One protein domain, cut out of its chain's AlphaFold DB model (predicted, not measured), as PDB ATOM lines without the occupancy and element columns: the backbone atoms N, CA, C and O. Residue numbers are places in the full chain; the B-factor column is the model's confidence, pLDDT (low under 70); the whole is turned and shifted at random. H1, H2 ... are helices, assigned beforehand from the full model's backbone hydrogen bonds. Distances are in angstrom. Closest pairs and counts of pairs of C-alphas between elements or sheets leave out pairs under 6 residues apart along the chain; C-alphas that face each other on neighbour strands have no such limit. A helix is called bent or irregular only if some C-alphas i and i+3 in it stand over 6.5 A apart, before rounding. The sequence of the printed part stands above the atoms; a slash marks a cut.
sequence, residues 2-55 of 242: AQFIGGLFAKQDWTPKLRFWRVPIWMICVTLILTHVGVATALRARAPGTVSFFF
ATOM      1  N   ALA A   2     115.378  91.276  92.293       67.75
ATOM      2  CA  ALA A   2     115.331  89.855  91.910       67.75
ATOM      3  C   ALA A   2     115.249  88.877  93.103       67.75
ATOM      4  O   ALA A   2     114.391  88.002  93.116       67.75
ATOM      5  N   GLN A   3     116.060  89.078  94.150       68.56
ATOM      6  CA  GLN A   3     116.001  88.264  95.376       68.56
ATOM      7  C   GLN A   3     114.669  88.409  96.131       68.56
ATOM      8  O   GLN A   3     114.171  87.441  96.692       68.56
ATOM      9  N   PHE A   4     114.059  89.598  96.095       67.38
ATOM     10  CA  PHE A   4     112.774  89.884  96.735       67.38
ATOM     11  C   PHE A   4     111.601  89.187  96.032       67.38
ATOM     12  O   PHE A   4     110.793  88.513  96.668       67.38
ATOM     13  N   ILE A   5     111.558  89.288  94.701       68.19
ATOM     14  CA  ILE A   5     110.578  88.595  93.856       68.19
ATOM     15  C   ILE A   5     110.754  87.075  93.985       68.19
ATOM     16  O   ILE A   5     109.778  86.362  94.208       68.19
ATOM     17  N   GLY A   6     111.998  86.586  93.934       73.44
ATOM     18  CA  GLY A   6     112.320  85.172  94.144       73.44
ATOM     19  C   GLY A   6     111.880  84.661  95.518       73.44
ATOM     20  O   GLY A   6     111.253  83.611  95.603       73.44
ATOM     21  N   GLY A   7     112.117  85.433  96.583       72.88
ATOM     22  CA  GLY A   7     111.657  85.113  97.935       72.88
ATOM     23  C   GLY A   7     110.136  85.047  98.069       72.88
ATOM     24  O   GLY A   7     109.624  84.157  98.748       72.88
ATOM     25  N   LEU A   8     109.403  85.944  97.393       67.88
ATOM     26  CA  LEU A   8     107.935  85.943  97.362       67.88
ATOM     27  C   LEU A   8     107.368  84.723  96.623       67.88
ATOM     28  O   LEU A   8     106.422  84.108  97.118       67.88
ATOM     29  N   PHE A   9     107.948  84.344  95.477       73.69
ATOM     30  CA  PHE A   9     107.548  83.139  94.736       73.69
ATOM     31  C   PHE A   9     107.904  81.851  95.487       73.69
ATOM     32  O   PHE A   9     107.093  80.927  95.538       73.69
ATOM     33  N   ALA A  10     109.073  81.815  96.128       79.19
ATOM     34  CA  ALA A  10     109.538  80.686  96.932       79.19
ATOM     35  C   ALA A  10     108.931  80.641  98.348       79.19
ATOM     36  O   ALA A  10     109.269  79.749  99.121       79.19
ATOM     37  N   LYS A  11     108.042  81.587  98.697       72.62
ATOM     38  CA  LYS A  11     107.387  81.708 100.015       72.62
ATOM     39  C   LYS A  11     108.376  81.644 101.190       72.62
ATOM     40  O   LYS A  11     108.068  81.041 102.216       72.62
ATOM     41  N   GLN A  12     109.551  82.254 101.049       77.25
ATOM     42  CA  GLN A  12     110.575  82.196 102.093       77.25
ATOM     43  C   GLN A  12     110.130  82.923 103.370       77.25
ATOM     44  O   GLN A  12     109.379  83.901 103.316       77.25
ATOM     45  N   ASP A  13     110.611  82.456 104.523       76.00
ATOM     46  CA  ASP A  13     110.122  82.873 105.844       76.00
ATOM     47  C   ASP A  13     110.323  84.353 106.181       76.00
ATOM     48  O   ASP A  13     109.568  84.900 106.983       76.00
ATOM     49  N   TRP A  14     111.285  85.012 105.537       76.12
ATOM     50  CA  TRP A  14     111.544  86.446 105.684       76.12
ATOM     51  C   TRP A  14     110.569  87.328 104.881       76.12
ATOM     52  O   TRP A  14     110.634  88.554 104.970       76.12
ATOM     53  N   THR A  15     109.651  86.740 104.101       73.38
ATOM     54  CA  THR A  15     108.631  87.496 103.357       73.38
ATOM     55  C   THR A  15     107.362  87.737 104.187       73.38
ATOM     56  O   THR A  15     106.966  86.882 104.985       73.38
ATOM     57  N   PRO A  16     106.657  88.872 104.000       68.44
ATOM     58  CA  PRO A  16     105.464  89.190 104.783       68.44
ATOM     59  C   PRO A  16     104.392  88.097 104.658       68.44
ATOM     60  O   PRO A  16     103.935  87.784 103.555       68.44
ATOM     61  N   LYS A  17     103.971  87.508 105.786       66.00
ATOM     62  CA  LYS A  17     102.973  86.418 105.825       66.00
ATOM     63  C   LYS A  17     101.525  86.935 105.744       66.00
ATOM     64  O   LYS A  17     100.651  86.242 105.229       66.00
ATOM     65  N   LEU A  18     101.280  88.176 106.176       67.25
ATOM     66  CA  LEU A  18      99.959  88.816 106.196       67.25
ATOM     67  C   LEU A  18      99.569  89.389 104.821       67.25
ATOM     68  O   LEU A  18     100.302  90.177 104.220       67.25
ATOM     69  N   ARG A  19      98.367  89.034 104.345       60.31
ATOM     70  CA  ARG A  19      97.825  89.419 103.024       60.31
ATOM     71  C   ARG A  19      97.739  90.940 102.820       60.31
ATOM     72  O   ARG A  19      97.922  91.398 101.697       60.31
ATOM     73  N   PHE A  20      97.552  91.700 103.902       72.50
ATOM     74  CA  PHE A  20      97.467  93.167 103.897       72.50
ATOM     75  C   PHE A  20      98.772  93.853 103.451       72.50
ATOM     76  O   PHE A  20      98.728  94.900 102.819       72.50
ATOM     77  N   TRP A  21      99.930  93.233 103.700       67.88
ATOM     78  CA  TRP A  21     101.239  93.760 103.289       67.88
ATOM     79  C   TRP A  21     101.688  93.249 101.918       67.88
ATOM     80  O   TRP A  21     102.442  93.919 101.221       67.88
ATOM     81  N   ARG A  22     101.194  92.082 101.484       70.69
ATOM     82  CA  ARG A  22     101.567  91.488 100.190       70.69
ATOM     83  C   ARG A  22     101.055  92.288  98.994       70.69
ATOM     84  O   ARG A  22     101.793  92.460  98.033       70.69
ATOM     85  N   VAL A  23      99.812  92.761  99.045       77.44
ATOM     86  CA  VAL A  23      99.179  93.502  97.938       77.44
ATOM     87  C   VAL A  23      99.890  94.830  97.623       77.44
ATOM     88  O   VAL A  23     100.285  95.001  96.472       77.44
ATOM     89  N   PRO A  24     100.127  95.750  98.581       83.31
ATOM     90  CA  PRO A  24     100.816  97.012  98.289       83.31
ATOM     91  C   PRO A  24     102.259  96.801  97.820       83.31
ATOM     92  O   PRO A  24     102.716  97.489  96.913       83.31
ATOM     93  N   ILE A  25     102.957  95.804  98.367       82.12
ATOM     94  CA  ILE A  25     104.302  95.425  97.925       82.12
ATOM     95  C   ILE A  25     104.295  94.953  96.466       82.12
ATOM     96  O   ILE A  25     105.132  95.388  95.679       82.12
ATOM     97  N   TRP A  26     103.341  94.100  96.087       80.06
ATOM     98  CA  TRP A  26     103.185  93.667  94.699       80.06
ATOM     99  C   TRP A  26     102.858  94.832  93.769       80.06
ATOM    100  O   TRP A  26     103.443  94.906  92.692       80.06
ATOM    101  N   MET A  27     101.994  95.761  94.187       85.62
ATOM    102  CA  MET A  27     101.714  96.970  93.407       85.62
ATOM    103  C   MET A  27     102.984  97.799  93.192       85.62
ATOM    104  O   MET A  27     103.287  98.130  92.054       85.62
ATOM    105  N   ILE A  28     103.782  98.042  94.239       89.69
ATOM    106  CA  ILE A  28     105.063  98.761  94.126       89.69
ATOM    107  C   ILE A  28     106.024  98.026  93.184       89.69
ATOM    108  O   ILE A  28     106.620  98.653  92.310       89.69
ATOM    109  N   CYS A  29     106.170  96.705  93.319       86.56
ATOM    110  CA  CYS A  29     107.032  95.919  92.437       86.56
ATOM    111  C   CYS A  29     106.582  96.001  90.975       86.56
ATOM    112  O   CYS A  29     107.411  96.239  90.101       86.56
ATOM    113  N   VAL A  30     105.284  95.845  90.705       89.69
ATOM    114  CA  VAL A  30     104.727  95.946  89.350       89.69
ATOM    115  C   VAL A  30     104.927  97.352  88.793       89.69
ATOM    116  O   VAL A  30     105.400  97.481  87.669       89.69
ATOM    117  N   THR A  31     104.658  98.401  89.573       91.50
ATOM    118  CA  THR A  31     104.905  99.787  89.158       91.50
ATOM    119  C   THR A  31     106.375 100.006  88.822       91.50
ATOM    120  O   THR A  31     106.672 100.490  87.737       91.50
ATOM    121  N   LEU A  32     107.306  99.589  89.685       92.25
ATOM    122  CA  LEU A  32     108.741  99.726  89.421       92.25
ATOM    123  C   LEU A  32     109.173  98.964  88.165       92.25
ATOM    124  O   LEU A  32     109.981  99.482  87.401       92.25
ATOM    125  N   ILE A  33     108.636  97.762  87.930       92.38
ATOM    126  CA  ILE A  33     108.921  96.986  86.717       92.38
ATOM    127  C   ILE A  33     108.377  97.707  85.485       92.38
ATOM    128  O   ILE A  33     109.120  97.891  84.527       92.38
ATOM    129  N   LEU A  34     107.119  98.148  85.501       93.75
ATOM    130  CA  LEU A  34     106.505  98.845  84.368       93.75
ATOM    131  C   LEU A  34     107.231 100.158  84.061       93.75
ATOM    132  O   LEU A  34     107.556 100.423  82.905       93.75
ATOM    133  N   THR A  35     107.561 100.942  85.090       93.88
ATOM    134  CA  THR A  35     108.368 102.158  84.948       93.88
ATOM    135  C   THR A  35     109.750 101.831  84.391       93.88
ATOM    136  O   THR A  35     110.179 102.475  83.437       93.88
ATOM    137  N   HIS A  36     110.438 100.819  84.923       92.25
ATOM    138  CA  HIS A  36     111.766 100.439  84.443       92.25
ATOM    139  C   HIS A  36     111.735  99.954  82.992       92.25
ATOM    140  O   HIS A  36     112.558 100.393  82.199       92.25
ATOM    141  N   VAL A  37     110.773  99.106  82.616       94.69
ATOM    142  CA  VAL A  37     110.614  98.606  81.242       94.69
ATOM    143  C   VAL A  37     110.290  99.748  80.283       94.69
ATOM    144  O   VAL A  37     110.902  99.834  79.218       94.69
ATOM    145  N   GLY A  38     109.386 100.656  80.659       94.44
ATOM    146  CA  GLY A  38     109.056 101.831  79.851       94.44
ATOM    147  C   GLY A  38     110.266 102.741  79.636       94.44
ATOM    148  O   GLY A  38     110.619 103.046  78.496       94.44
ATOM    149  N   VAL A  39     110.960 103.107  80.720       92.88
ATOM    150  CA  VAL A  39     112.171 103.944  80.672       92.88
ATOM    151  C   VAL A  39     113.288 103.256  79.889       92.88
ATOM    152  O   VAL A  39     113.895 103.882  79.024       92.88
ATOM    153  N   ALA A  40     113.544 101.970  80.129       93.25
ATOM    154  CA  ALA A  40     114.579 101.213  79.433       93.25
ATOM    155  C   ALA A  40     114.290 101.103  77.933       93.25
ATOM    156  O   ALA A  40     115.201 101.268  77.128       93.25
ATOM    157  N   THR A  41     113.033 100.880  77.545       94.12
ATOM    158  CA  THR A  41     112.636 100.821  76.131       94.12
ATOM    159  C   THR A  41     112.834 102.175  75.455       94.12
ATOM    160  O   THR A  41     113.449 102.243  74.390       94.12
ATOM    161  N   ALA A  42     112.400 103.262  76.099       93.44
ATOM    162  CA  ALA A  42     112.590 104.619  75.590       93.44
ATOM    163  C   ALA A  42     114.080 104.989  75.465       93.44
ATOM    164  O   ALA A  42     114.512 105.488  74.424       93.44
ATOM    165  N   LEU A  43     114.888 104.698  76.491       90.31
ATOM    166  CA  LEU A  43     116.335 104.924  76.468       90.31
ATOM    167  C   LEU A  43     117.016 104.085  75.389       90.31
ATOM    168  O   LEU A  43     117.848 104.610  74.658       90.31
ATOM    169  N   ARG A  44     116.646 102.809  75.238       92.69
ATOM    170  CA  ARG A  44     117.219 101.911  74.226       92.69
ATOM    171  C   ARG A  44     116.899 102.370  72.809       92.69
ATOM    172  O   ARG A  44     117.784 102.335  71.963       92.69
ATOM    173  N   ALA A  45     115.679 102.846  72.566       94.25
ATOM    174  CA  ALA A  45     115.300 103.430  71.282       94.25
ATOM    175  C   ALA A  45     116.106 104.704  70.969       94.25
ATOM    176  O   ALA A  45     116.462 104.947  69.819       94.25
ATOM    177  N   ARG A  46     116.437 105.507  71.990       91.88
ATOM    178  CA  ARG A  46     117.205 106.755  71.840       91.88
ATOM    179  C   ARG A  46     118.727 106.548  71.834       91.88
ATOM    180  O   ARG A  46     119.454 107.396  71.317       91.88
ATOM    181  N   ALA A  47     119.206 105.424  72.370       90.62
ATOM    182  CA  ALA A  47     120.621 105.145  72.593       90.62
ATOM    183  C   ALA A  47     121.495 105.275  71.333       90.62
ATOM    184  O   ALA A  47     122.521 105.943  71.436       90.62
ATOM    185  N   PRO A  48     121.125 104.753  70.143       91.75
ATOM    186  CA  PRO A  48     121.970 104.880  68.954       91.75
ATOM    187  C   PRO A  48     122.239 106.337  68.562       91.75
ATOM    188  O   PRO A  48     123.369 106.690  68.229       91.75
ATOM    189  N   GLY A  49     121.222 107.202  68.653       89.94
ATOM    190  CA  GLY A  49     121.356 108.627  68.342       89.94
ATOM    191  C   GLY A  49     122.240 109.354  69.351       89.94
ATOM    192  O   GLY A  49     123.135 110.105  68.968       89.94
ATOM    193  N   THR A  50     122.041 109.077  70.641       86.25
ATOM    194  CA  THR A  50     122.877 109.626  71.715       86.25
ATOM    195  C   THR A  50     124.331 109.177  71.578       86.25
ATOM    196  O   THR A  50     125.230 110.012  71.605       86.25
ATOM    197  N   VAL A  51     124.572 107.883  71.360       88.00
ATOM    198  CA  VAL A  51     125.911 107.314  71.152       88.00
ATOM    199  C   VAL A  51     126.570 107.924  69.915       88.00
ATOM    200  O   VAL A  51     127.697 108.399  70.008       88.00
ATOM    201  N   SER A  52     125.865 108.003  68.783       88.75
ATOM    202  CA  SER A  52     126.396 108.623  67.560       88.75
ATOM    203  C   SER A  52     126.783 110.086  67.776       88.75
ATOM    204  O   SER A  52     127.850 110.506  67.331       88.75
ATOM    205  N   PHE A  53     125.958 110.858  68.488       86.62
ATOM    206  CA  PHE A  53     126.281 112.237  68.847       86.62
ATOM    207  C   PHE A  53     127.547 112.316  69.706       86.62
ATOM    208  O   PHE A  53     128.446 113.087  69.376       86.62
ATOM    209  N   PHE A  54     127.655 111.492  70.754       84.19
ATOM    210  CA  PHE A  54     128.848 111.452  71.601       84.19
ATOM    211  C   PHE A  54     130.101 111.089  70.809       84.19
ATOM    212  O   PHE A  54     131.093 111.799  70.926       84.19
ATOM    213  N   PHE A  55     130.053 110.056  69.962       85.19
ATOM    214  CA  PHE A  55     131.181 109.675  69.107       85.19
ATOM    215  C   PHE A  55     131.563 110.782  68.125       85.19
ATOM    216  O   PHE A  55     132.747 111.054  67.969       85.19
TER     217      PHE A  55
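Overview. This is residues 2 to 55 of the 242 residues of an uncharacterized protein of Phycisphaerales bacterium (UniProt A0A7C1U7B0). One long helix, H2, makes the length of a thin rod and bends near its last residues, while a short helix, H1, is folded back over the first part of it through the loop of residues 10 to 18. Residues 30 to 55 of H2 stick out alone. The printed part has 54 residues, with two named helices, H1 then H2, and no named strand: all helix. It is extended, with a radius of gyration of the C-alphas of 17.1 A and spans of 52 by 17 by 12 A.

Along the chain. H1, residues 2 to 9, begins at C-alpha 2 (115.331, 89.855, 91.910). H2, residues 19 to 55, was assigned as one helix by its hydrogen bonds but is bent: C-alphas 45 and 48 are 7.2 A apart. Its arm H2a, residues 19 to 45, is 38.8 A long; its arm H2b, residues 48 to 55, ends at C-alpha 55 (131.181, 109.675, 69.107).

Arrangement. H1 and H2a are near each other, with 5 pairs of C-alphas within 10 A and the closest 8.3 A apart. H1 and H2b are apart. H2a and H2b stand at a steep tilt of 60 degrees. Each O i to N i+4 pair is within hydrogen-bond range in H1 and H2b, and 21 of 23 in H2a.

Size, cuts and confidence. The C-alphas of Leu 18 and Phe 55, the two farthest apart, are 52.8 A from each other. The printed part has no cut, and the link from H1 to H2 is short. The pLDDT is under 70 at residues 2 to 5, 8, 16 to 19 and 21.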